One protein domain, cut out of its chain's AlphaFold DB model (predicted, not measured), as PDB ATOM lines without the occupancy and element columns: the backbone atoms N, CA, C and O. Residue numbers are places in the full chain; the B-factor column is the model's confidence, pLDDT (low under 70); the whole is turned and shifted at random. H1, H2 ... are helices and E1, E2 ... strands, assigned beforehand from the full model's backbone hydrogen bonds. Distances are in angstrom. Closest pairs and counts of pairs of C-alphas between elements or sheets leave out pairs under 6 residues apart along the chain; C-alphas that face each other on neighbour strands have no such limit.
ATOM      1  N   GLY A   2      20.966  23.304  66.972       47.47
ATOM      2  CA  GLY A   2      20.458  22.678  68.198       47.47
ATOM      3  C   GLY A   2      21.018  23.366  69.438       47.47
ATOM      4  O   GLY A   2      22.232  23.527  69.553       47.47
ATOM      5  N   GLU A   3      20.149  23.786  70.360       56.50
ATOM      6  CA  GLU A   3      20.585  24.173  71.704       56.50
ATOM      7  C   GLU A   3      21.336  22.985  72.333       56.50
ATOM      8  O   GLU A   3      20.844  21.859  72.315       56.50
ATOM      9  N   ASN A   4      22.526  23.206  72.905       66.31
ATOM     10  CA  ASN A   4      23.200  22.169  73.692       66.31
ATOM     11  C   ASN A   4      22.329  21.866  74.913       66.31
ATOM     12  O   ASN A   4      22.326  22.665  75.846       66.31
ATOM     13  N   TRP A   5      21.608  20.742  74.904       66.75
ATOM     14  CA  TRP A   5      20.651  20.319  75.934       66.75
ATOM     15  C   TRP A   5      21.268  19.694  77.184       66.75
ATOM     16  O   TRP A   5      20.552  19.462  78.164       66.75
ATOM     17  N   GLY A   6      22.591  19.532  77.211       66.81
ATOM     18  CA  GLY A   6      23.300  19.062  78.392       66.81
ATOM     19  C   GLY A   6      23.002  19.937  79.610       66.81
ATOM     20  O   GLY A   6      23.241  21.141  79.597       66.81
ATOM     21  N   LEU A   7      22.466  19.336  80.667       72.88
ATOM     22  CA  LEU A   7      22.539  19.876  82.021       72.88
ATOM     23  C   LEU A   7      23.566  19.003  82.747       72.88
ATOM     24  O   LEU A   7      23.162  18.063  83.434       72.88
ATOM     25  N   PRO A   8      24.875  19.206  82.495       66.44
ATOM     26  CA  PRO A   8      25.904  18.301  83.002       66.44
ATOM     27  C   PRO A   8      25.932  18.305  84.533       66.44
ATOM     28  O   PRO A   8      26.123  17.258  85.148       66.44
ATOM     29  N   GLU A   9      25.655  19.461  85.135       75.44
ATOM     30  CA  GLU A   9      25.514  19.624  86.574       75.44
ATOM     31  C   GLU A   9      24.068  19.422  87.025       75.44
ATOM     32  O   GLU A   9      23.108  19.749  86.323       75.44
ATOM     33  N   ALA A  10      23.913  18.883  88.231       76.81
ATOM     34  CA  ALA A  10      22.613  18.635  88.827       76.81
ATOM     35  C   ALA A  10      21.985  19.964  89.292       76.81
ATOM     36  O   ALA A  10      22.286  20.464  90.374       76.81
ATOM     37  N   VAL A  11      21.098  20.533  88.472       81.62
ATOM     38  CA  VAL A  11      20.502  21.856  88.712       81.62
ATOM     39  C   VAL A  11      19.347  21.758  89.720       81.62
ATOM     40  O   VAL A  11      18.486  20.877  89.574       81.62
ATOM     41  N   PRO A  12      19.263  22.663  90.718       79.69
ATOM     42  CA  PRO A  12      18.126  22.726  91.627       79.69
ATOM     43  C   PRO A  12      16.853  23.182  90.902       79.69
ATOM     44  O   PRO A  12      16.857  24.075  90.055       79.69
ATOM     45  N   LEU A  13      15.721  22.582  91.266       85.44
ATOM     46  CA  LEU A  13      14.418  22.907  90.689       85.44
ATOM     47  C   LEU A  13      13.580  23.762  91.642       85.44
ATOM     48  O   LEU A  13      13.621  23.584  92.857       85.44
ATOM     49  N   LYS A  14      12.739  24.648  91.087       89.69
ATOM     50  CA  LYS A  14      11.732  25.374  91.886       89.69
ATOM     51  C   LYS A  14      10.830  24.375  92.619       89.69
ATOM     52  O   LYS A  14      10.445  23.363  92.025       89.69
ATOM     53  N   ARG A  15      10.394  24.720  93.837       90.56
ATOM     54  CA  ARG A  15       9.531  23.900  94.711       90.56
ATOM     55  C   ARG A  15       8.424  23.139  93.967       90.56
ATOM     56  O   ARG A  15       8.334  21.922  94.070       90.56
ATOM     57  N   LYS A  16       7.637  23.828  93.131       89.81
ATOM     58  CA  LYS A  16       6.539  23.206  92.359       89.81
ATOM     59  C   LYS A  16       6.977  22.073  91.419       89.81
ATOM     60  O   LYS A  16       6.221  21.137  91.192       89.81
ATOM     61  N   HIS A  17       8.172  22.169  90.832       90.19
ATOM     62  CA  HIS A  17       8.705  21.140  89.937       90.19
ATOM     63  C   HIS A  17       9.252  19.958  90.734       90.19
ATOM     64  O   HIS A  17       9.043  18.824  90.313       90.19
ATOM     65  N   ARG A  18       9.862  20.217  91.901       90.56
ATOM     66  CA  ARG A  18      10.268  19.161  92.839       90.56
ATOM     67  C   ARG A  18       9.070  18.344  93.310       90.56
ATOM     68  O   ARG A  18       9.071  17.133  93.141       90.56
ATOM     69  N   ALA A  19       8.012  19.004  93.784       89.81
ATOM     70  CA  ALA A  19       6.795  18.329  94.241       89.81
ATOM     71  C   ALA A  19       6.176  17.432  93.152       89.81
ATOM     72  O   ALA A  19       5.891  16.263  93.400       89.81
ATOM     73  N   ARG A  20       6.033  17.951  91.922       90.38
ATOM     74  CA  ARG A  20       5.470  17.189  90.792       90.38
ATOM     75  C   ARG A  20       6.344  16.007  90.373       90.38
ATOM     76  O   ARG A  20       5.809  14.946  90.081       90.38
ATOM     77  N   LEU A  21       7.667  16.175  90.331       90.12
ATOM     78  CA  LEU A  21       8.584  15.076  90.015       90.12
ATOM     79  C   LEU A  21       8.604  14.018  91.118       90.12
ATOM     80  O   LEU A  21       8.640  12.836  90.805       90.12
ATOM     81  N   ALA A  22       8.550  14.418  92.387       89.81
ATOM     82  CA  ALA A  22       8.483  13.483  93.505       89.81
ATOM     83  C   ALA A  22       7.217  12.612  93.436       89.81
ATOM     84  O   ALA A  22       7.316  11.391  93.568       89.81
ATOM     85  N   SER A  23       6.057  13.212  93.135       90.00
ATOM     86  CA  SER A  23       4.814  12.463  92.891       90.00
ATOM     87  C   SER A  23       4.942  11.507  91.701       90.00
ATOM     88  O   SER A  23       4.556  10.346  91.805       90.00
ATOM     89  N   GLU A  24       5.555  11.950  90.599       91.62
ATOM     90  CA  GLU A  24       5.782  11.107  89.417       91.62
ATOM     91  C   GLU A  24       6.715   9.919  89.717       91.62
ATOM     92  O   GLU A  24       6.457   8.796  89.290       91.62
ATOM     93  N   ILE A  25       7.766  10.130  90.521       91.06
ATOM     94  CA  ILE A  25       8.687   9.071  90.957       91.06
ATOM     95  C   ILE A  25       7.958   8.039  91.819       91.06
ATOM     96  O   ILE A  25       8.196   6.838  91.658       91.06
ATOM     97  N   ARG A  26       7.092   8.478  92.743       91.06
ATOM     98  CA  ARG A  26       6.270   7.564  93.550       91.06
ATOM     99  C   ARG A  26       5.338   6.744  92.665       91.06
ATOM    100  O   ARG A  26       5.327   5.521  92.794       91.06
ATOM    101  N   LEU A  27       4.653   7.388  91.717       92.94
ATOM    102  CA  LEU A  27       3.785   6.708  90.758       92.94
ATOM    103  C   LEU A  27       4.555   5.673  89.930       92.94
ATOM    104  O   LEU A  27       4.165   4.511  89.884       92.94
ATOM    105  N   PHE A  28       5.697   6.048  89.350       92.69
ATOM    106  CA  PHE A  28       6.542   5.127  88.588       92.69
ATOM    107  C   PHE A  28       6.985   3.921  89.430       92.69
ATOM    108  O   PHE A  28       6.912   2.774  88.983       92.69
ATOM    109  N   LYS A  29       7.416   4.154  90.680       92.06
ATOM    110  CA  LYS A  29       7.780   3.078  91.617       92.06
ATOM    111  C   LYS A  29       6.582   2.183  91.943       92.06
ATOM    112  O   LYS A  29       6.768   0.969  92.037       92.06
ATOM    113  N   ALA A  30       5.389   2.748  92.102       94.00
ATOM    114  CA  ALA A  30       4.160   1.992  92.303       94.00
ATOM    115  C   ALA A  30       3.848   1.121  91.075       94.00
ATOM    116  O   ALA A  30       3.728  -0.093  91.221       94.00
ATOM    117  N   CYS A  31       3.850   1.678  89.860       94.44
ATOM    118  CA  CYS A  31       3.623   0.909  88.632       94.44
ATOM    119  C   CYS A  31       4.644  -0.225  88.502       94.44
ATOM    120  O   CYS A  31       4.272  -1.366  88.251       94.44
ATOM    121  N   LYS A  32       5.920   0.046  88.809       94.06
ATOM    122  CA  LYS A  32       6.961  -0.984  88.857       94.06
ATOM    123  C   LYS A  32       6.618  -2.091  89.852       94.06
ATOM    124  O   LYS A  32       6.726  -3.257  89.490       94.06
ATOM    125  N   ARG A  33       6.207  -1.773  91.083       96.25
ATOM    126  CA  ARG A  33       5.796  -2.787  92.076       96.25
ATOM    127  C   ARG A  33       4.601  -3.606  91.591       96.25
ATOM    128  O   ARG A  33       4.636  -4.822  91.716       96.25
ATOM    129  N   LEU A  34       3.607  -2.959  90.987       96.75
ATOM    130  CA  LEU A  34       2.429  -3.611  90.419       96.75
ATOM    131  C   LEU A  34       2.798  -4.591  89.293       96.75
ATOM    132  O   LEU A  34       2.345  -5.733  89.296       96.75
ATOM    133  N   THR A  35       3.690  -4.195  88.379       95.56
ATOM    134  CA  THR A  35       4.218  -5.091  87.336       95.56
ATOM    135  C   THR A  35       4.967  -6.281  87.939       95.56
ATOM    136  O   THR A  35       4.746  -7.419  87.525       95.56
ATOM    137  N   HIS A  36       5.839  -6.047  88.928       96.38
ATOM    138  CA  HIS A  36       6.559  -7.134  89.603       96.38
ATOM    139  C   HIS A  36       5.604  -8.101  90.295       96.38
ATOM    140  O   HIS A  36       5.835  -9.306  90.242       96.38
ATOM    141  N   GLU A  37       4.537  -7.593  90.906       97.94
ATOM    142  CA  GLU A  37       3.554  -8.427  91.580       97.94
ATOM    143  C   GLU A  37       2.797  -9.323  90.597       97.94
ATOM    144  O   GLU A  37       2.717 -10.528  90.821       97.94
ATOM    145  N   LEU A  38       2.345  -8.787  89.457       97.38
ATOM    146  CA  LEU A  38       1.762  -9.608  88.390       97.38
ATOM    147  C   LEU A  38       2.737 -10.710  87.942       97.38
ATOM    148  O   LEU A  38       2.357 -11.874  87.827       97.38
ATOM    149  N   HIS A  39       4.011 -10.368  87.736       96.25
ATOM    150  CA  HIS A  39       5.040 -11.346  87.371       96.25
ATOM    151  C   HIS A  39       5.241 -12.414  88.448       96.25
ATOM    152  O   HIS A  39       5.406 -13.589  88.117       96.25
ATOM    153  N   ARG A  40       5.238 -12.021  89.723       97.69
ATOM    154  CA  ARG A  40       5.370 -12.930  90.861       97.69
ATOM    155  C   ARG A  40       4.190 -13.897  90.910       97.69
ATOM    156  O   ARG A  40       4.420 -15.098  90.914       97.69
ATOM    157  N   LEU A  41       2.958 -13.386  90.880       98.06
ATOM    158  CA  LEU A  41       1.731 -14.185  90.941       98.06
ATOM    159  C   LEU A  41       1.647 -15.201  89.792       98.06
ATOM    160  O   LEU A  41       1.367 -16.374  90.033       98.06
ATOM    161  N   VAL A  42       1.959 -14.783  88.561       96.69
ATOM    162  CA  VAL A  42       1.969 -15.676  87.388       96.69
ATOM    163  C   VAL A  42       3.065 -16.742  87.493       96.69
ATOM    164  O   VAL A  42       2.822 -17.906  87.192       96.69
ATOM    165  N   ARG A  43       4.269 -16.394  87.960       95.19
ATOM    166  CA  ARG A  43       5.337 -17.392  88.161       95.19
ATOM    167  C   ARG A  43       5.003 -18.379  89.275       95.19
ATOM    168  O   ARG A  43       5.264 -19.569  89.127       95.19
ATOM    169  N   SER A  44       4.404 -17.902  90.364       96.06
ATOM    170  CA  SER A  44       3.959 -18.744  91.478       96.06
ATOM    171  C   SER A  44       2.863 -19.733  91.077       96.06
ATOM    172  O   SER A  44       2.721 -20.757  91.733       96.06
ATOM    173  N   SER A  45       2.130 -19.482  89.988       94.62
ATOM    174  CA  SER A  45       1.166 -20.437  89.435       94.62
ATOM    175  C   SER A  45       1.791 -21.483  88.500       94.62
ATOM    176  O   SER A  45       1.059 -22.210  87.834       94.62
ATOM    177  N   GLY A  46       3.122 -21.514  88.364       92.62
ATOM    178  CA  GLY A  46       3.846 -22.422  87.467       92.62
ATOM    179  C   GLY A  46       3.966 -21.943  86.015       92.62
ATOM    180  O   GLY A  46       4.620 -22.604  85.204       92.62
ATOM    181  N   ALA A  47       3.392 -20.789  85.656       93.00
ATOM    182  CA  ALA A  47       3.516 -20.251  84.305       93.00
ATOM    183  C   ALA A  47       4.898 -19.608  84.081       93.00
ATOM    184  O   ALA A  47       5.439 -18.903  84.933       93.00
ATOM    185  N   ARG A  48       5.481 -19.827  82.894       87.88
ATOM    186  CA  ARG A  48       6.856 -19.387  82.578       87.88
ATOM    187  C   ARG A  48       6.994 -17.870  82.437       87.88
ATOM    188  O   ARG A  48       8.033 -17.309  82.783       87.88
ATOM    189  N   GLN A  49       5.980 -17.210  81.886       89.12
ATOM    190  CA  GLN A  49       6.019 -15.785  81.569       89.12
ATOM    191  C   GLN A  49       4.629 -15.163  81.658       89.12
ATOM    192  O   GLN A  49       3.629 -15.838  81.437       89.12
ATOM    193  N   VAL A  50       4.593 -13.863  81.941       91.12
ATOM    194  CA  VAL A  50       3.369 -13.064  81.852       91.12
ATOM    195  C   VAL A  50       3.027 -12.841  80.377       91.12
ATOM    196  O   VAL A  50       3.944 -12.591  79.585       91.12
ATOM    197  N   PRO A  51       1.743 -12.906  79.984       90.38
ATOM    198  CA  PRO A  51       1.343 -12.578  78.627       90.38
ATOM    199  C   PRO A  51       1.717 -11.140  78.274       90.38
ATOM    200  O   PRO A  51       1.532 -10.209  79.060       90.38
ATOM    201  N   VAL A  52       2.204 -10.955  77.051       85.88
ATOM    202  CA  VAL A  52       2.531  -9.633  76.511       85.88
ATOM    203  C   VAL A  52       1.280  -8.740  76.550       85.88
ATOM    204  O   VAL A  52       0.188  -9.181  76.188       85.88
ATOM    205  N   LEU A  53       1.441  -7.491  77.000       88.06
ATOM    206  CA  LEU A  53       0.371  -6.491  77.160       88.06
ATOM    207  C   LEU A  53      -0.721  -6.821  78.194       88.06
ATOM    208  O   LEU A  53      -1.742  -6.136  78.216       88.06
ATOM    209  N   ALA A  54      -0.580  -7.858  79.030       91.75
ATOM    210  CA  ALA A  54      -1.615  -8.183  80.020       91.75
ATOM    211  C   ALA A  54      -1.856  -7.027  81.005       91.75
ATOM    212  O   ALA A  54      -3.002  -6.670  81.270       91.75
ATOM    213  N   LEU A  55      -0.774  -6.414  81.500       92.88
ATOM    214  CA  LEU A  55      -0.861  -5.287  82.425       92.88
ATOM    215  C   LEU A  55      -1.446  -4.053  81.734       92.88
ATOM    216  O   LEU A  55      -2.377  -3.450  82.253       92.88
ATOM    217  N   GLU A  56      -0.936  -3.703  80.555       91.50
ATOM    218  CA  GLU A  56      -1.376  -2.532  79.799       91.50
ATOM    219  C   GLU A  56      -2.862  -2.609  79.439       91.50
ATOM    220  O   GLU A  56      -3.595  -1.647  79.647       91.50
ATOM    221  N   ARG A  57      -3.337  -3.769  78.968       92.62
ATOM    222  CA  ARG A  57      -4.758  -3.984  78.657       92.62
ATOM    223  C   ARG A  57      -5.643  -3.914  79.895       92.62
ATOM    224  O   ARG A  57      -6.737  -3.359  79.831       92.62
ATOM    225  N   TRP A  58      -5.173  -4.446  81.020       93.75
ATOM    226  CA  TRP A  58      -5.896  -4.356  82.284       93.75
ATOM    227  C   TRP A  58      -5.998  -2.910  82.788       93.75
ATOM    228  O   TRP A  58      -7.087  -2.479  83.166       93.75
ATOM    229  N   LEU A  59      -4.911  -2.135  82.712       92.19
ATOM    230  CA  LEU A  59      -4.920  -0.704  83.040       92.19
ATOM    231  C   LEU A  59      -5.823   0.101  82.092       92.19
ATOM    232  O   LEU A  59      -6.524   1.001  82.546       92.19
ATOM    233  N   ALA A  60      -5.874  -0.253  80.806       91.06
ATOM    234  CA  ALA A  60      -6.791   0.352  79.837       91.06
ATOM    235  C   ALA A  60      -8.261   0.139  80.218       91.06
ATOM    236  O   ALA A  60      -9.048   1.079  80.281       91.06
ATOM    237  N   ARG A  61      -8.635  -1.112  80.520       91.25
ATOM    238  CA  ARG A  61      -9.998  -1.451  80.957       91.25
ATOM    239  C   ARG A  61     -10.348  -0.774  82.275       91.25
ATOM    240  O   ARG A  61     -11.490  -0.371  82.478       91.25
ATOM    241  N   TRP A  62      -9.369  -0.628  83.165       90.06
ATOM    242  CA  TRP A  62      -9.533   0.130  84.396       90.06
ATOM    243  C   TRP A  62      -9.803   1.615  84.126       90.06
ATOM    244  O   TRP A  62     -10.759   2.156  84.682       90.06
ATOM    245  N   SER A  63      -9.036   2.268  83.244       86.38
ATOM    246  CA  SER A  63      -9.240   3.691  82.946       86.38
ATOM    247  C   SER A  63     -10.624   3.980  82.359       86.38
ATOM    248  O   SER A  63     -11.212   5.006  82.685       86.38
ATOM    249  N   MET A  64     -11.195   3.040  81.599       83.75
ATOM    250  CA  MET A  64     -12.550   3.165  81.043       83.75
ATOM    251  C   MET A  64     -13.664   3.206  82.103       83.75
ATOM    252  O   MET A  64     -14.745   3.731  81.839       83.75
ATOM    253  N   ARG A  65     -13.458   2.661  83.313       78.12
ATOM    254  CA  ARG A  65     -14.495   2.686  84.370       78.12
ATOM    255  C   ARG A  65     -14.826   4.108  84.818       78.12
ATOM    256  O   ARG A  65     -15.970   4.395  85.151       78.12
ATOM    257  N   PHE A  66     -13.835   4.989  84.767       66.50
ATOM    258  CA  PHE A  66     -13.982   6.405  85.084       66.50
ATOM    259  C   PHE A  66     -14.660   7.217  83.983       66.50
ATOM    260  O   PHE A  66     -15.067   8.344  84.217       66.50
ATOM    261  N   GLU A  67     -14.782   6.675  82.776       59.31
ATOM    262  CA  GLU A  67     -15.479   7.356  81.679       59.31
ATOM    263  C   GLU A  67     -16.994   7.164  81.780       59.31
ATOM    264  O   GLU A  67     -17.759   7.934  81.209       59.31
ATOM    265  N   ARG A  68     -17.433   6.141  82.525       56.22
ATOM    266  CA  ARG A  68     -18.850   5.821  82.747       56.22
ATOM    267  C   ARG A  68     -19.417   6.415  84.039       56.22
ATOM    268  O   ARG A  68     -20.634   6.486  84.169       56.22
ATOM    269  N   HIS A  69     -18.560   6.828  84.973       47.91
ATOM    270  CA  HIS A  69     -18.942   7.361  86.280       47.91
ATOM    271  C   HIS A  69     -18.128   8.627  86.603       47.91
ATOM    272  O   HIS A  69     -16.977   8.522  87.015       47.91
ATOM    273  N   GLU A  70     -18.771   9.789  86.432       46.00
ATOM    274  CA  GLU A  70     -18.372  11.142  86.871       46.00
ATOM    275  C   GLU A  70     -17.054  11.754  86.346       46.00
ATOM    276  O   GLU A  70     -16.097  11.090  85.953       46.00
ATOM    277  N   GLU A  71     -17.029  13.093  86.343       50.44
ATOM    278  CA  GLU A  71     -15.891  13.949  86.010       50.44
ATOM    279  C   GLU A  71     -14.674  13.585  86.869       50.44
ATOM    280  O   GLU A  71     -14.530  14.058  87.995       50.44
ATOM    281  N   VAL A  72     -13.750  12.764  86.360       50.06
ATOM    282  CA  VAL A  72     -12.421  12.687  86.975       50.06
ATOM    283  C   VAL A  72     -11.773  14.046  86.763       50.06
ATOM    284  O   VAL A  72     -11.481  14.396  85.615       50.06
ATOM    285  N   PRO A  73     -11.511  14.822  87.831       49.22
ATOM    286  CA  PRO A  73     -10.798  16.070  87.670       49.22
ATOM    287  C   PRO A  73      -9.459  15.735  87.023       49.22
ATOM    288  O   PRO A  73      -8.769  14.814  87.472       49.22
ATOM    289  N   ILE A  74      -9.076  16.511  86.008       48.72
ATOM    290  CA  ILE A  74      -7.806  16.432  85.260       48.72
ATOM    291  C   ILE A  74      -6.584  16.182  86.175       48.72
ATOM    292  O   ILE A  74      -5.567  15.638  85.752       48.72
ATOM    293  N   PHE A  75      -6.690  16.549  87.452       45.00
ATOM    294  CA  PHE A  75      -5.672  16.412  88.482       45.00
ATOM    295  C   PHE A  75      -5.400  15.003  89.026       45.00
ATOM    296  O   PHE A  75      -4.422  14.887  89.756       45.00
ATOM    297  N   ARG A  76      -6.183  13.955  88.714       65.31
ATOM    298  CA  ARG A  76      -5.955  12.608  89.290       65.31
ATOM    299  C   ARG A  76      -5.587  11.518  88.281       65.31
ATOM    300  O   ARG A  76      -6.057  10.385  88.377       65.31
ATOM    301  N   ALA A  77      -4.737  11.835  87.307       63.59
ATOM    302  CA  ALA A  77      -4.279  10.887  86.287       63.59
ATOM    303  C   ALA A  77      -3.574   9.638  86.862       63.59
ATOM    304  O   ALA A  77      -3.599   8.564  86.257       63.59
ATOM    305  N   GLU A  78      -2.999   9.725  88.064       64.50
ATOM    306  CA  GLU A  78      -2.467   8.577  88.804       64.50
ATOM    307  C   GLU A  78      -3.528   7.511  89.107       64.50
ATOM    308  O   GLU A  78      -3.180   6.342  89.296       64.50
ATOM    309  N   ARG A  79      -4.817   7.881  89.129       72.88
ATOM    310  CA  ARG A  79      -5.942   6.948  89.284       72.88
ATOM    311  C   ARG A  79      -6.118   6.024  88.094       72.88
ATOM    312  O   ARG A  79      -6.566   4.902  88.295       72.88
ATOM    313  N   TYR A  80      -5.693   6.435  86.901       79.19
ATOM    314  CA  TYR A  80      -5.672   5.561  85.726       79.19
ATOM    315  C   TYR A  80      -4.539   4.535  85.789       79.19
ATOM    316  O   TYR A  80      -4.674   3.420  85.300       79.19
ATOM    317  N   MET A  81      -3.423   4.910  86.413       88.81
ATOM    318  CA  MET A  81      -2.171   4.153  86.371       88.81
ATOM    319  C   MET A  81      -2.044   3.086  87.464       88.81
ATOM    320  O   MET A  81      -1.299   2.122  87.289       88.81
ATOM    321  N   ILE A  82      -2.745   3.251  88.588       92.50
ATOM    322  CA  ILE A  82      -2.823   2.257  89.665       92.50
ATOM    323  C   ILE A  82      -4.305   2.005  89.970       92.50
ATOM    324  O   ILE A  82      -5.023   2.933  90.328       92.50
ATOM    325  N   PRO A  83      -4.824   0.787  89.826       90.69
ATOM    326  CA  PRO A  83      -6.229   0.565  90.137       90.69
ATOM    327  C   PRO A  83      -6.593   0.684  91.621       90.69
ATOM    328  O   PRO A  83      -5.797   0.339  92.487       90.69
ATOM    329  N   ARG A  84      -7.806   1.172  91.910       86.94
ATOM    330  CA  ARG A  84      -8.404   1.298  93.256       86.94
ATOM    331  C   ARG A  84      -9.687   0.460  93.322       86.94
ATOM    332  O   ARG A  84     -10.778   1.003  93.456       86.94
ATOM    333  N   PHE A  85      -9.558  -0.850  93.128       86.06
ATOM    334  CA  PHE A  85     -10.691  -1.777  93.243       86.06
ATOM    335  C   PHE A  85     -11.288  -1.733  94.653       86.06
ATOM    336  O   PHE A  85     -10.550  -1.533  95.621       86.06
ATOM    337  N   ALA A  86     -12.601  -1.921  94.774       85.62
ATOM    338  CA  ALA A  86     -13.232  -2.099  96.077       85.62
ATOM    339  C   ALA A  86     -12.939  -3.504  96.626       85.62
ATOM    340  O   ALA A  86     -12.635  -4.440  95.881       85.62
ATOM    341  N   LEU A  87     -13.009  -3.660  97.950       84.69
ATOM    342  CA  LEU A  87     -12.841  -4.969  98.574       84.69
ATOM    343  C   LEU A  87     -13.952  -5.913  98.093       84.69
ATOM    344  O   LEU A  87     -15.130  -5.596  98.226       84.69
ATOM    345  N   GLY A  88     -13.567  -7.075  97.565       80.00
ATOM    346  CA  GLY A  88     -14.518  -8.057  97.039       80.00
ATOM    347  C   GLY A  88     -15.015  -7.772  95.619       80.00
ATOM    348  O   GLY A  88     -15.907  -8.481  95.156       80.00
ATOM    349  N   ASP A  89     -14.437  -6.787  94.917       86.94
ATOM    350  CA  ASP A  89     -14.723  -6.567  93.498       86.94
ATOM    351  C   ASP A  89     -14.547  -7.862  92.696       86.94
ATOM    352  O   ASP A  89     -13.578  -8.614  92.855       86.94
ATOM    353  N   ALA A  90     -15.493  -8.109  91.788       92.88
ATOM    354  CA  ALA A  90     -15.411  -9.255  90.904       92.88
ATOM    355  C   ALA A  90     -14.134  -9.171  90.038       92.88
ATOM    356  O   ALA A  90     -13.828  -8.105  89.485       92.88
ATOM    357  N   PRO A  91     -13.409 -10.291  89.851       94.75
ATOM    358  CA  PRO A  91     -12.201 -10.319  89.037       94.75
ATOM    359  C   PRO A  91     -12.455  -9.802  87.623       94.75
ATOM    360  O   PRO A  91     -13.429 -10.175  86.967       94.75
ATOM    361  N   GLU A  92     -11.561  -8.938  87.149       95.25
ATOM    362  CA  GLU A  92     -11.681  -8.304  85.836       95.25
ATOM    363  C   GLU A  92     -11.494  -9.369  84.746       95.25
ATOM    364  O   GLU A  92     -10.412  -9.938  84.591       95.25
ATOM    365  N   GLN A  93     -12.571  -9.671  84.019       95.38
ATOM    366  CA  GLN A  93     -12.635 -10.833  83.130       95.38
ATOM    367  C   GLN A  93     -11.665 -10.741  81.945       95.38
ATOM    368  O   GLN A  93     -11.199 -11.772  81.462       95.38
ATOM    369  N   GLY A  94     -11.316  -9.536  81.492       94.19
ATOM    370  CA  GLY A  94     -10.333  -9.336  80.437       94.19
ATOM    371  C   GLY A  94      -8.935  -9.804  80.847       94.19
ATOM    372  O   GLY A  94      -8.285 -10.505  80.072       94.19
ATOM    373  N   LEU A  95      -8.479  -9.492  82.067       96.38
ATOM    374  CA  LEU A  95      -7.198  -9.983  82.585       96.38
ATOM    375  C   LEU A  95      -7.228 -11.502  82.787       96.38
ATOM    376  O   LEU A  95      -6.271 -12.175  82.411       96.38
ATOM    377  N   VAL A  96      -8.337 -12.052  83.295       97.50
ATOM    378  CA  VAL A  96      -8.526 -13.511  83.389       97.50
ATOM    379  C   VAL A  96      -8.355 -14.158  82.009       97.50
ATOM    380  O   VAL A  96      -7.567 -15.090  81.860       97.50
ATOM    381  N   ALA A  97      -9.014 -13.623  80.979       95.31
ATOM    382  CA  ALA A  97      -8.916 -14.133  79.613       95.31
ATOM    383  C   ALA A  97      -7.510 -13.964  79.005       95.31
ATOM    384  O   ALA A  97      -7.027 -14.854  78.304       95.31
ATOM    385  N   ASP A  98      -6.834 -12.843  79.269       94.50
ATOM    386  CA  ASP A  98      -5.462 -12.598  78.811       94.50
ATOM    387  C   ASP A  98      -4.476 -13.605  79.414       94.50
ATOM    388  O   ASP A  98      -3.618 -14.131  78.700       94.50
ATOM    389  N   LEU A  99      -4.636 -13.914  80.702       96.69
ATOM    390  CA  LEU A  99      -3.861 -14.920  81.417       96.69
ATOM    391  C   LEU A  99      -4.117 -16.332  80.877       96.69
ATOM    392  O   LEU A  99      -3.159 -17.024  80.544       96.69
ATOM    393  N   GLN A 100      -5.378 -16.735  80.704       95.31
ATOM    394  CA  GLN A 100      -5.715 -18.057  80.158       95.31
ATOM    395  C   GLN A 100      -5.171 -18.271  78.741       95.31
ATOM    396  O   GLN A 100      -4.674 -19.348  78.427       95.31
ATOM    397  N   ARG A 101      -5.245 -17.247  77.880       91.12
ATOM    398  CA  ARG A 101      -4.731 -17.339  76.505       91.12
ATOM    399  C   ARG A 101      -3.208 -17.339  76.447       91.12
ATOM    400  O   ARG A 101      -2.626 -18.047  75.635       91.12
ATOM    401  N   GLY A 102      -2.559 -16.497  77.250       89.56
ATOM    402  CA  GLY A 102      -1.117 -16.273  77.143       89.56
ATOM    403  C   GLY A 102      -0.250 -17.191  78.004       89.56
ATOM    404  O   GLY A 102       0.948 -17.306  77.740       89.56
ATOM    405  N   CYS A 103      -0.826 -17.848  79.013       92.69
ATOM    406  CA  CYS A 103      -0.139 -18.812  79.864       92.69
ATOM    407  C   CYS A 103      -0.613 -20.230  79.528       92.69
ATOM    408  O   CYS A 103      -1.714 -20.629  79.899       92.69
ATOM    409  N   ALA A 104       0.232 -21.006  78.846       88.94
ATOM    410  CA  ALA A 104      -0.085 -22.381  78.463       88.94
ATOM    411  C   ALA A 104      -0.527 -23.227  79.674       88.94
ATOM    412  O   ALA A 104       0.178 -23.284  80.682       88.94
ATOM    413  N   GLY A 105      -1.688 -23.880  79.557       88.56
ATOM    414  CA  GLY A 105      -2.259 -24.739  80.601       88.56
ATOM    415  C   GLY A 105      -2.885 -23.999  81.789       88.56
ATOM    416  O   GLY A 105      -3.252 -24.639  82.767       88.56
ATOM    417  N   MET A 106      -3.013 -22.667  81.745       95.38
ATOM    418  CA  MET A 106      -3.584 -21.916  82.861       95.38
ATOM    419  C   MET A 106      -5.107 -22.080  82.952       95.38
ATOM    420  O   MET A 106      -5.866 -21.573  82.124       95.38
ATOM    421  N   GLU A 107      -5.557 -22.740  84.018       96.75
ATOM    422  CA  GLU A 107      -6.975 -22.890  84.336       96.75
ATOM    423  C   GLU A 107      -7.648 -21.558  84.692       96.75
ATOM    424  O   GLU A 107      -7.052 -20.674  85.320       96.75
ATOM    425  N   LYS A 108      -8.946 -21.450  84.374       97.12
ATOM    426  CA  LYS A 108      -9.763 -20.266  84.687       97.12
ATOM    427  C   LYS A 108      -9.732 -19.929  86.174       97.12
ATOM    428  O   LYS A 108      -9.580 -18.767  86.528       97.12
ATOM    429  N   GLN A 109      -9.846 -20.929  87.050       97.69
ATOM    430  CA  GLN A 109      -9.859 -20.707  88.496       97.69
ATOM    431  C   GLN A 109      -8.548 -20.067  88.982       97.69
ATOM    432  O   GLN A 109      -8.571 -19.145  89.796       97.69
ATOM    433  N   THR A 110      -7.411 -20.511  88.447       97.88
ATOM    434  CA  THR A 110      -6.085 -19.963  88.761       97.88
ATOM    435  C   THR A 110      -5.924 -18.538  88.237       97.88
ATOM    436  O   THR A 110      -5.507 -17.657  88.987       97.88
ATOM    437  N   ALA A 111      -6.323 -18.278  86.988       98.12
ATOM    438  CA  ALA A 111      -6.307 -16.932  86.411       98.12
ATOM    439  C   ALA A 111      -7.198 -15.946  87.196       98.12
ATOM    440  O   ALA A 111      -6.800 -14.805  87.445       98.12
ATOM    441  N   THR A 112      -8.368 -16.401  87.655       98.19
ATOM    442  CA  THR A 112      -9.263 -15.644  88.541       98.19
ATOM    443  C   THR A 112      -8.585 -15.317  89.872       98.19
ATOM    444  O   THR A 112      -8.578 -14.154  90.264       98.19
ATOM    445  N   LYS A 113      -7.941 -16.295  90.530       98.06
ATOM    446  CA  LYS A 113      -7.205 -16.078  91.792       98.06
ATOM    447  C   LYS A 113      -6.061 -15.070  91.637       98.06
ATOM    448  O   LYS A 113      -5.917 -14.187  92.477       98.06
ATOM    449  N   ILE A 114      -5.275 -15.173  90.560       98.25
ATOM    450  CA  ILE A 114      -4.212 -14.203  90.241       98.25
ATOM    451  C   ILE A 114      -4.806 -12.801  90.079       98.25
ATOM    452  O   ILE A 114      -4.267 -11.837  90.616       98.25
ATOM    453  N   THR A 115      -5.922 -12.695  89.359       98.12
ATOM    454  CA  THR A 115      -6.592 -11.416  89.108       98.12
ATOM    455  C   THR A 115      -7.104 -10.791  90.407       98.12
ATOM    456  O   THR A 115      -6.807  -9.625  90.649       98.12
ATOM    457  N   SER A 116      -7.777 -11.556  91.276       97.44
ATOM    458  CA  SER A 116      -8.203 -11.091  92.608       97.44
ATOM    459  C   SER A 116      -7.025 -10.603  93.452       97.44
ATOM    460  O   SER A 116      -7.056  -9.493  93.973       97.44
ATOM    461  N   ALA A 117      -5.950 -11.393  93.535       97.69
ATOM    462  CA  ALA A 117      -4.773 -11.017  94.314       97.69
ATOM    463  C   ALA A 117      -4.115  -9.730  93.786       97.69
ATOM    464  O   ALA A 117      -3.660  -8.892  94.566       97.69
ATOM    465  N   LEU A 118      -4.092  -9.541  92.463       97.69
ATOM    466  CA  LEU A 118      -3.577  -8.317  91.856       97.69
ATOM    467  C   LEU A 118      -4.486  -7.108  92.126       97.69
ATOM    468  O   LEU A 118      -3.969  -6.009  92.323       97.69
ATOM    469  N   HIS A 119      -5.813  -7.289  92.149       96.75
ATOM    470  CA  HIS A 119      -6.767  -6.237  92.529       96.75
ATOM    471  C   HIS A 119      -6.508  -5.764  93.959       96.75
ATOM    472  O   HIS A 119      -6.337  -4.563  94.178       96.75
ATOM    473  N   ASP A 120      -6.391  -6.700  94.904       96.12
ATOM    474  CA  ASP A 120      -6.105  -6.402  96.310       96.12
ATOM    475  C   ASP A 120      -4.770  -5.677  96.480       96.12
ATOM    476  O   ASP A 120      -4.677  -4.682  97.206       96.12
ATOM    477  N   PHE A 121      -3.733  -6.141  95.777       97.50
ATOM    478  CA  PHE A 121      -2.428  -5.493  95.800       97.50
ATOM    479  C   PHE A 121      -2.483  -4.076  95.218       97.50
ATOM    480  O   PHE A 121      -1.920  -3.150  95.802       97.50
ATOM    481  N   ALA A 122      -3.173  -3.885  94.089       96.19
ATOM    482  CA  ALA A 122      -3.338  -2.575  93.466       96.19
ATOM    483  C   ALA A 122      -4.092  -1.602  94.376       96.19
ATOM    484  O   ALA A 122      -3.637  -0.471  94.538       96.19
ATOM    485  N   ARG A 123      -5.164  -2.056  95.041       94.25
ATOM    486  CA  ARG A 123      -5.916  -1.265  96.024       94.25
ATOM    487  C   ARG A 123      -5.011  -0.769  97.152       94.25
ATOM    488  O   ARG A 123      -4.904   0.437  97.358       94.25
ATOM    489  N   GLN A 124      -4.301  -1.678  97.827       95.31
ATOM    490  CA  GLN A 124      -3.388  -1.325  98.926       95.31
ATOM    491  C   GLN A 124      -2.265  -0.386  98.468       95.31
ATOM    492  O   GLN A 124      -1.838   0.515  99.193       95.31
ATOM    493  N   LEU A 125      -1.762  -0.601  97.252       95.56
ATOM    494  CA  LEU A 125      -0.735   0.243  96.662       95.56
ATOM    495  C   LEU A 125      -1.268   1.643  96.328       95.56
ATOM    496  O   LEU A 125      -0.556   2.622  96.547       95.56
ATOM    497  N   GLY A 126      -2.501   1.737  95.831       92.75
ATOM    498  CA  GLY A 126      -3.203   2.990  95.569       92.75
ATOM    499  C   GLY A 126      -3.462   3.785  96.847       92.75
ATOM    500  O   GLY A 126      -3.125   4.962  96.891       92.75
ATOM    501  N   GLU A 127      -3.961   3.140  97.904       92.38
ATOM    502  CA  GLU A 127      -4.171   3.758  99.227       92.38
ATOM    503  C   GLU A 127      -2.867   4.325  99.802       92.38
ATOM    504  O   GLU A 127      -2.825   5.453 100.298       92.38
ATOM    505  N   ARG A 128      -1.769   3.566  99.688       93.81
ATOM    506  CA  ARG A 128      -0.443   4.028 100.109       93.81
ATOM    507  C   ARG A 128       0.021   5.235  99.300       93.81
ATOM    508  O   ARG A 128       0.516   6.193  99.884       93.81
ATOM    509  N   LEU A 129      -0.130   5.187  97.977       92.50
ATOM    510  CA  LEU A 129       0.264   6.281  97.093       92.50
ATOM    511  C   LEU A 129      -0.530   7.561  97.392       92.50
ATOM    512  O   LEU A 129       0.052   8.644  97.420       92.50
ATOM    513  N   ASP A 130      -1.835   7.434  97.635       89.75
ATOM    514  CA  ASP A 130      -2.714   8.554  97.969       89.75
ATOM    515  C   ASP A 130      -2.289   9.189  99.307       89.75
ATOM    516  O   ASP A 130      -2.124  10.409  99.375       89.75
ATOM    517  N   LYS A 131      -1.992   8.372 100.329       91.94
ATOM    518  CA  LYS A 131      -1.457   8.839 101.619       91.94
ATOM    519  C   LYS A 131      -0.120   9.574 101.463       91.94
ATOM    520  O   LYS A 131       0.017  10.696 101.941       91.94
ATOM    521  N   GLU A 132       0.844   8.982 100.755       91.06
ATOM    522  CA  GLU A 132       2.166   9.593 100.526       91.06
ATOM    523  C   GLU A 132       2.067  10.918  99.745       91.06
ATOM    524  O   GLU A 132       2.847  11.849  99.968       91.06
ATOM    525  N   ASN A 133       1.118  11.027  98.811       88.06
ATOM    526  CA  ASN A 133       0.873  12.268  98.078       88.06
ATOM    527  C   ASN A 133       0.226  13.338  98.963       88.06
ATOM    528  O   ASN A 133       0.677  14.483  98.929       88.06
ATOM    529  N   GLN A 134      -0.758  12.970  99.786       88.38
ATOM    530  CA  GLN A 134      -1.397  13.884 100.734       88.38
ATOM    531  C   GLN A 134      -0.395  14.414 101.772       88.38
ATOM    532  O   GLN A 134      -0.352  15.613 102.037       88.38
ATOM    533  N   GLU A 135       0.464  13.549 102.315       90.75
ATOM    534  CA  GLU A 135       1.537  13.947 103.235       90.75
ATOM    535  C   GLU A 135       2.494  14.959 102.590       90.75
ATOM    536  O   GLU A 135       2.871  15.945 103.223       90.75
ATOM    537  N   GLN A 136       2.849  14.775 101.314       87.06
ATOM    538  CA  GLN A 136       3.685  15.737 100.592       87.06
ATOM    539  C   GLN A 136       2.970  17.071 100.337       87.06
ATOM    540  O   GLN A 136       3.617  18.117 100.365       87.06
ATOM    541  N   GLU A 137       1.673  17.056 100.035       85.81
ATOM    542  CA  GLU A 137       0.893  18.287  99.847       85.81
ATOM    543  C   GLU A 137       0.814  19.109 101.138       85.81
ATOM    544  O   GLU A 137       0.930  20.335 101.092       85.81
ATOM    545  N   LEU A 138       0.691  18.430 102.283       87.75
ATOM    546  CA  LEU A 138       0.726  19.037 103.613       87.75
ATOM    547  C   LEU A 138       2.142  19.465 104.032       87.75
ATOM    548  O   LEU A 138       2.303  20.390 104.834       87.75
ATOM    549  N   ALA A 139       3.180  18.823 103.494       86.44
ATOM    550  CA  ALA A 139       4.562  19.168 103.790       86.44
ATOM    551  C   ALA A 139       4.908  20.584 103.298       86.44
ATOM    552  O   ALA A 139       4.671  20.978 102.149       86.44
ATOM    553  N   LYS A 140       5.564  21.361 104.170       82.62
ATOM    554  CA  LYS A 140       6.022  22.716 103.832       82.62
ATOM    555  C   LYS A 140       7.089  22.721 102.739       82.62
ATOM    556  O   LYS A 140       7.175  23.717 102.033       82.62
ATOM    557  N   GLU A 141       7.858  21.646 102.568       88.56
ATOM    558  CA  GLU A 141       8.905  21.556 101.550       88.56
ATOM    559  C   GLU A 141       8.965  20.138 100.946       88.56
ATOM    560  O   GLU A 141       9.048  19.166 101.697       88.56
ATOM    561  N   PRO A 142       8.888  19.978  99.608       87.12
ATOM    562  CA  PRO A 142       9.068  18.686  98.952       87.12
ATOM    563  C   PRO A 142      10.532  18.219  99.022       87.12
ATOM    564  O   PRO A 142      11.421  19.058  99.188       87.12
ATOM    565  N   PRO A 143      10.800  16.918  98.787       86.69
ATOM    566  CA  PRO A 143      12.158  16.378  98.760       86.69
ATOM    567  C   PRO A 143      13.093  17.187  97.859       86.69
ATOM    568  O   PRO A 143      12.679  17.671  96.793       86.69
ATOM    569  N   GLU A 144      14.360  17.314  98.256       87.88
ATOM    570  CA  GLU A 144      15.352  17.945  97.397       87.88
ATOM    571  C   GLU A 144      15.587  17.055  96.173       87.88
ATOM    572  O   GLU A 144      16.008  15.907  96.269       87.88
ATOM    573  N   LEU A 145      15.282  17.588  94.990       87.62
ATOM    574  CA  LEU A 145      15.494  16.912  93.717       87.62
ATOM    575  C   LEU A 145      16.372  17.788  92.838       87.62
ATOM    576  O   LEU A 145      16.078  18.977  92.645       87.62
ATOM    577  N   GLN A 185      10.509  20.040  72.676       85.69
ATOM    578  CA  GLN A 185      10.759  21.472  72.806       85.69
ATOM    579  C   GLN A 185       9.822  22.297  71.934       85.69
ATOM    580  O   GLN A 185       9.284  23.284  72.427       85.69
ATOM    581  N   LEU A 186       9.641  21.916  70.668       88.25
ATOM    582  CA  LEU A 186       8.738  22.621  69.756       88.25
ATOM    583  C   LEU A 186       7.301  22.615  70.284       88.25
ATOM    584  O   LEU A 186       6.603  23.620  70.180       88.25
ATOM    585  N   LEU A 187       6.901  21.507  70.905       90.75
ATOM    586  CA  LEU A 187       5.599  21.351  71.541       90.75
ATOM    587  C   LEU A 187       5.461  22.135  72.861       90.75
ATOM    588  O   LEU A 187       4.366  22.564  73.215       90.75
ATOM    589  N   CYS A 188       6.553  22.340  73.604       88.81
ATOM    590  CA  CYS A 188       6.525  23.017  74.901       88.81
ATOM    591  C   CYS A 188       6.627  24.556  74.767       88.81
ATOM    592  O   CYS A 188       7.555  25.073  74.144       88.81
ATOM    593  N   PRO A 189       5.788  25.350  75.464       79.69
ATOM    594  CA  PRO A 189       5.844  26.811  75.426       79.69
ATOM    595  C   PRO A 189       7.220  27.414  75.768       79.69
ATOM    596  O   PRO A 189       7.787  27.160  76.840       79.69
ATOM    597  N   LYS A 190       7.703  28.329  74.911       75.75
ATOM    598  CA  LYS A 190       9.023  28.990  75.034       75.75
ATOM    599  C   LYS A 190       9.214  29.810  76.321       75.75
ATOM    600  O   LYS A 190      10.336  29.931  76.798       75.75
ATOM    601  N   LYS A 191       8.133  30.316  76.937       78.38
ATOM    602  CA  LYS A 191       8.170  31.169  78.153       78.38
ATOM    603  C   LYS A 191       8.694  30.461  79.420       78.38
ATOM    604  O   LYS A 191       8.854  31.095  80.461       78.38
ATOM    605  N   LYS A 192       8.906  29.140  79.401       80.75
ATOM    606  CA  LYS A 192       9.400  28.373  80.560       80.75
ATOM    607  C   LYS A 192      10.929  28.380  80.610       80.75
ATOM    608  O   LYS A 192      11.564  28.256  79.574       80.75
ATOM    609  N   SER A 193      11.514  28.411  81.812       85.69
ATOM    610  CA  SER A 193      12.960  28.188  81.983       85.69
ATOM    611  C   SER A 193      13.376  26.811  81.453       85.69
ATOM    612  O   SER A 193      12.579  25.870  81.476       85.69
ATOM    613  N   ARG A 194      14.633  26.663  81.034       84.38
ATOM    614  CA  ARG A 194      15.167  25.391  80.537       84.38
ATOM    615  C   ARG A 194      15.000  24.238  81.534       84.38
ATOM    616  O   ARG A 194      14.464  23.199  81.165       84.38
ATOM    617  N   ALA A 195      15.360  24.445  82.802       84.44
ATOM    618  CA  ALA A 195      15.182  23.440  83.852       84.44
ATOM    619  C   ALA A 195      13.701  23.060  84.049       84.44
ATOM    620  O   ALA A 195      13.376  21.887  84.213       84.44
ATOM    621  N   SER A 196      12.780  24.029  83.956       87.12
ATOM    622  CA  SER A 196      11.333  23.764  84.000       87.12
ATOM    623  C   SER A 196      10.841  22.919  82.823       87.12
ATOM    624  O   SER A 196       9.973  22.073  83.028       87.12
ATOM    625  N   ARG A 197      11.357  23.156  81.606       88.31
ATOM    626  CA  ARG A 197      11.003  22.370  80.411       88.31
ATOM    627  C   ARG A 197      11.496  20.936  80.543       88.31
ATOM    628  O   ARG A 197      10.708  20.011  80.403       88.31
ATOM    629  N   ILE A 198      12.763  20.757  80.911       88.00
ATOM    630  CA  ILE A 198      13.367  19.431  81.085       88.00
ATOM    631  C   ILE A 198      12.649  18.661  82.201       88.00
ATOM    632  O   ILE A 198      12.294  17.505  82.002       88.00
ATOM    633  N   ALA A 199      12.320  19.306  83.326       89.88
ATOM    634  CA  ALA A 199      11.523  18.681  84.383       89.88
ATOM    635  C   ALA A 199      10.145  18.204  83.884       89.88
ATOM    636  O   ALA A 199       9.678  17.148  84.300       89.88
ATOM    637  N   ALA A 200       9.483  18.952  82.996       92.19
ATOM    638  CA  ALA A 200       8.217  18.519  82.410       92.19
ATOM    639  C   ALA A 200       8.387  17.357  81.419       92.19
ATOM    640  O   ALA A 200       7.585  16.427  81.439       92.19
ATOM    641  N   ILE A 201       9.448  17.380  80.610       92.19
ATOM    642  CA  ILE A 201       9.791  16.297  79.677       92.19
ATOM    643  C   ILE A 201      10.064  15.001  80.446       92.19
ATOM    644  O   ILE A 201       9.514  13.960  80.100       92.19
ATOM    645  N   CYS A 202      10.817  15.069  81.551       91.50
ATOM    646  CA  CYS A 202      11.031  13.924  82.434       91.50
ATOM    647  C   CYS A 202       9.719  13.334  82.954       91.50
ATOM    648  O   CYS A 202       9.616  12.118  83.060       91.50
ATOM    649  N   ARG A 203       8.723  14.172  83.281       92.50
ATOM    650  CA  ARG A 203       7.420  13.679  83.746       92.50
ATOM    651  C   ARG A 203       6.684  12.904  82.662       92.50
ATOM    652  O   ARG A 203       6.216  11.812  82.946       92.50
ATOM    653  N   VAL A 204       6.623  13.436  81.438       94.00
ATOM    654  CA  VAL A 204       5.991  12.742  80.303       94.00
ATOM    655  C   VAL A 204       6.680  11.406  80.048       94.00
ATOM    656  O   VAL A 204       6.016  10.376  80.020       94.00
ATOM    657  N   ILE A 205       8.012  11.392  79.926       92.94
ATOM    658  CA  ILE A 205       8.744  10.147  79.658       92.94
ATOM    659  C   ILE A 205       8.519   9.141  80.787       92.94
ATOM    660  O   ILE A 205       8.159   8.005  80.522       92.94
ATOM    661  N   MET A 206       8.638   9.564  82.048       92.00
ATOM    662  CA  MET A 206       8.420   8.688  83.199       92.00
ATOM    663  C   MET A 206       6.992   8.133  83.260       92.00
ATOM    664  O   MET A 206       6.820   6.957  83.582       92.00
ATOM    665  N   ARG A 207       5.978   8.938  82.916       92.94
ATOM    666  CA  ARG A 207       4.574   8.508  82.852       92.94
ATOM    667  C   ARG A 207       4.362   7.430  81.790       92.94
ATOM    668  O   ARG A 207       3.784   6.386  82.083       92.94
ATOM    669  N   TYR A 208       4.846   7.657  80.572       92.19
ATOM    670  CA  TYR A 208       4.685   6.705  79.468       92.19
ATOM    671  C   TYR A 208       5.592   5.470  79.605       92.19
ATOM    672  O   TYR A 208       5.202   4.367  79.214       92.19
ATOM    673  N   ASP A 209       6.755   5.603  80.242       90.50
ATOM    674  CA  ASP A 209       7.575   4.458  80.635       90.50
ATOM    675  C   ASP A 209       6.866   3.619  81.696       90.50
ATOM    676  O   ASP A 209       6.830   2.398  81.559       90.50
ATOM    677  N   ALA A 210       6.243   4.247  82.705       91.19
ATOM    678  CA  ALA A 210       5.424   3.546  83.698       91.19
ATOM    679  C   ALA A 210       4.278   2.764  83.039       91.19
ATOM    680  O   ALA A 210       4.011   1.629  83.433       91.19
ATOM    681  N   LEU A 211       3.635   3.350  82.021       89.06
ATOM    682  CA  LEU A 211       2.542   2.717  81.280       89.06
ATOM    683  C   LEU A 211       3.010   1.487  80.497       89.06
ATOM    684  O   LEU A 211       2.240   0.554  80.336       89.06
ATOM    685  N   THR A 212       4.262   1.448  80.033       86.62
ATOM    686  CA  THR A 212       4.761   0.392  79.128       86.62
ATOM    687  C   THR A 212       5.696  -0.628  79.790       86.62
ATOM    688  O   THR A 212       6.382  -1.394  79.095       86.62
ATOM    689  N   LEU A 213       5.725  -0.681  81.129       84.75
ATOM    690  CA  LEU A 213       6.561  -1.606  81.910       84.75
ATOM    691  C   LEU A 213       6.271  -3.095  81.632       84.75
ATOM    692  O   LEU A 213       7.165  -3.919  81.817       84.75
ATOM    693  N   GLY A 214       5.069  -3.446  81.161       70.81
ATOM    694  CA  GLY A 214       4.661  -4.810  80.793       70.81
ATOM    695  C   GLY A 214       5.038  -5.230  79.361       70.81
ATOM    696  O   GLY A 214       4.667  -6.315  78.911       70.81
ATOM    697  N   GLY A 215       5.798  -4.400  78.633       69.31
ATOM    698  CA  GLY A 215       6.179  -4.654  77.238       69.31
ATOM    699  C   GLY A 215       5.375  -3.858  76.202       69.31
ATOM    700  O   GLY A 215       5.406  -4.201  75.017       69.31
ATOM    701  N   GLY A 216       4.719  -2.773  76.626       65.44
ATOM    702  CA  GLY A 216       3.811  -1.883  75.891       65.44
ATOM    703  C   GLY A 216       4.256  -1.255  74.567       65.44
ATOM    704  O   GLY A 216       3.480  -0.515  73.977       65.44
ATOM    705  N   ALA A 217       5.440  -1.558  74.021       67.62
ATOM    706  CA  ALA A 217       5.823  -1.046  72.697       67.62
ATOM    707  C   ALA A 217       4.803  -1.453  71.612       67.62
ATOM    708  O   ALA A 217       4.635  -0.752  70.622       67.62
TER     709      ALA A 217
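What this domain is: This is residues 2 to 145 and 185 to 217 of the 449 residues of the protein "Phosphorylated CTD-interacting factor 1" of Porphyridium purpureum (UniProt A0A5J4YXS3). Two long helices, H1 and H5, run side by side in opposite directions, and the shorter H6 packs along the first half of H1, away from H5. H2 and H4 form a slanting pair across the two long helices, H2 near mid-length of H1 and H4 packed on the beginning of H5 at residues 108 to 115, with tiny H3 tucked between H2 and H1. The printed part has 177 residues, with six named helices and one named strand in the order E1, H1, H2, H3, H4, H5, H6; its class is mostly helix. It is only just compact, close to loose, with a radius of gyration of the C-alphas of 18.7 A and spans of 55 by 37 by 29 A.

How they stand to each other: Start at E1, residues 7 to 12, which pairs with no named strand. Next comes H1, residues 15 to 44, the hub, which touches three helices. H5, residues 108 to 138, touches it at a shallow tilt of 17 degrees, opposite ways; look at the closest C-alphas, Leu 41 and Ile 114, 6.0 A apart. H6, residues 194 to 211, touches H1 at a shallow tilt of 17 degrees, the same way, with C-alphas 28 and 210 closest at 5.3 A. H3, residues 78 to 81, only just touches H1, with 3 pairs of C-alphas within 8 A, the closest being Leu 27 and Glu 78 at 6.8 A. H2, residues 54 to 68, touches H3, with C-alphas 63 and 80 closest at 4.9 A. H4, residues 93 to 102, touches H2 at a shallow tilt of 16 degrees, opposite ways, with C-alphas 58 and 95 closest at 5.8 A. H4 also touches H5, through residues 108 to 115 of H5 alone, at a steep tilt of 59 degrees; C-alphas 96 and 111 are closest, 5.1 A apart. Every O i to N i+4 pair is within hydrogen-bond range in H1, H4, H5 and H6, and 7 of 11 in H2; H3 is too short for such a pair.

Where its parts are: Find C-alpha 7 at (22.539, 19.876, 82.021), where E1 begins. H1 starts at C-alpha 15, (9.531, 23.900, 94.711), and runs 43.1 A; H2 runs 22.4 A, and H3 and H4 are shorter. H5 runs 44.9 A, and H6 runs 26.0 A to C-alpha 211 at (2.542, 2.717, 81.280).

The domain as a whole: The C-alphas farthest apart, Gly 105 and Lys 191, are 56.9 A apart. Residues 146 to 184 are not printed, and C-alphas 145 and 185 are 21.9 A apart across the cut. The link from H3 to H4 is long, with 11 residues. Confidence is under 70 at residues 2 to 6, 8, 66 to 78 and 215 to 217.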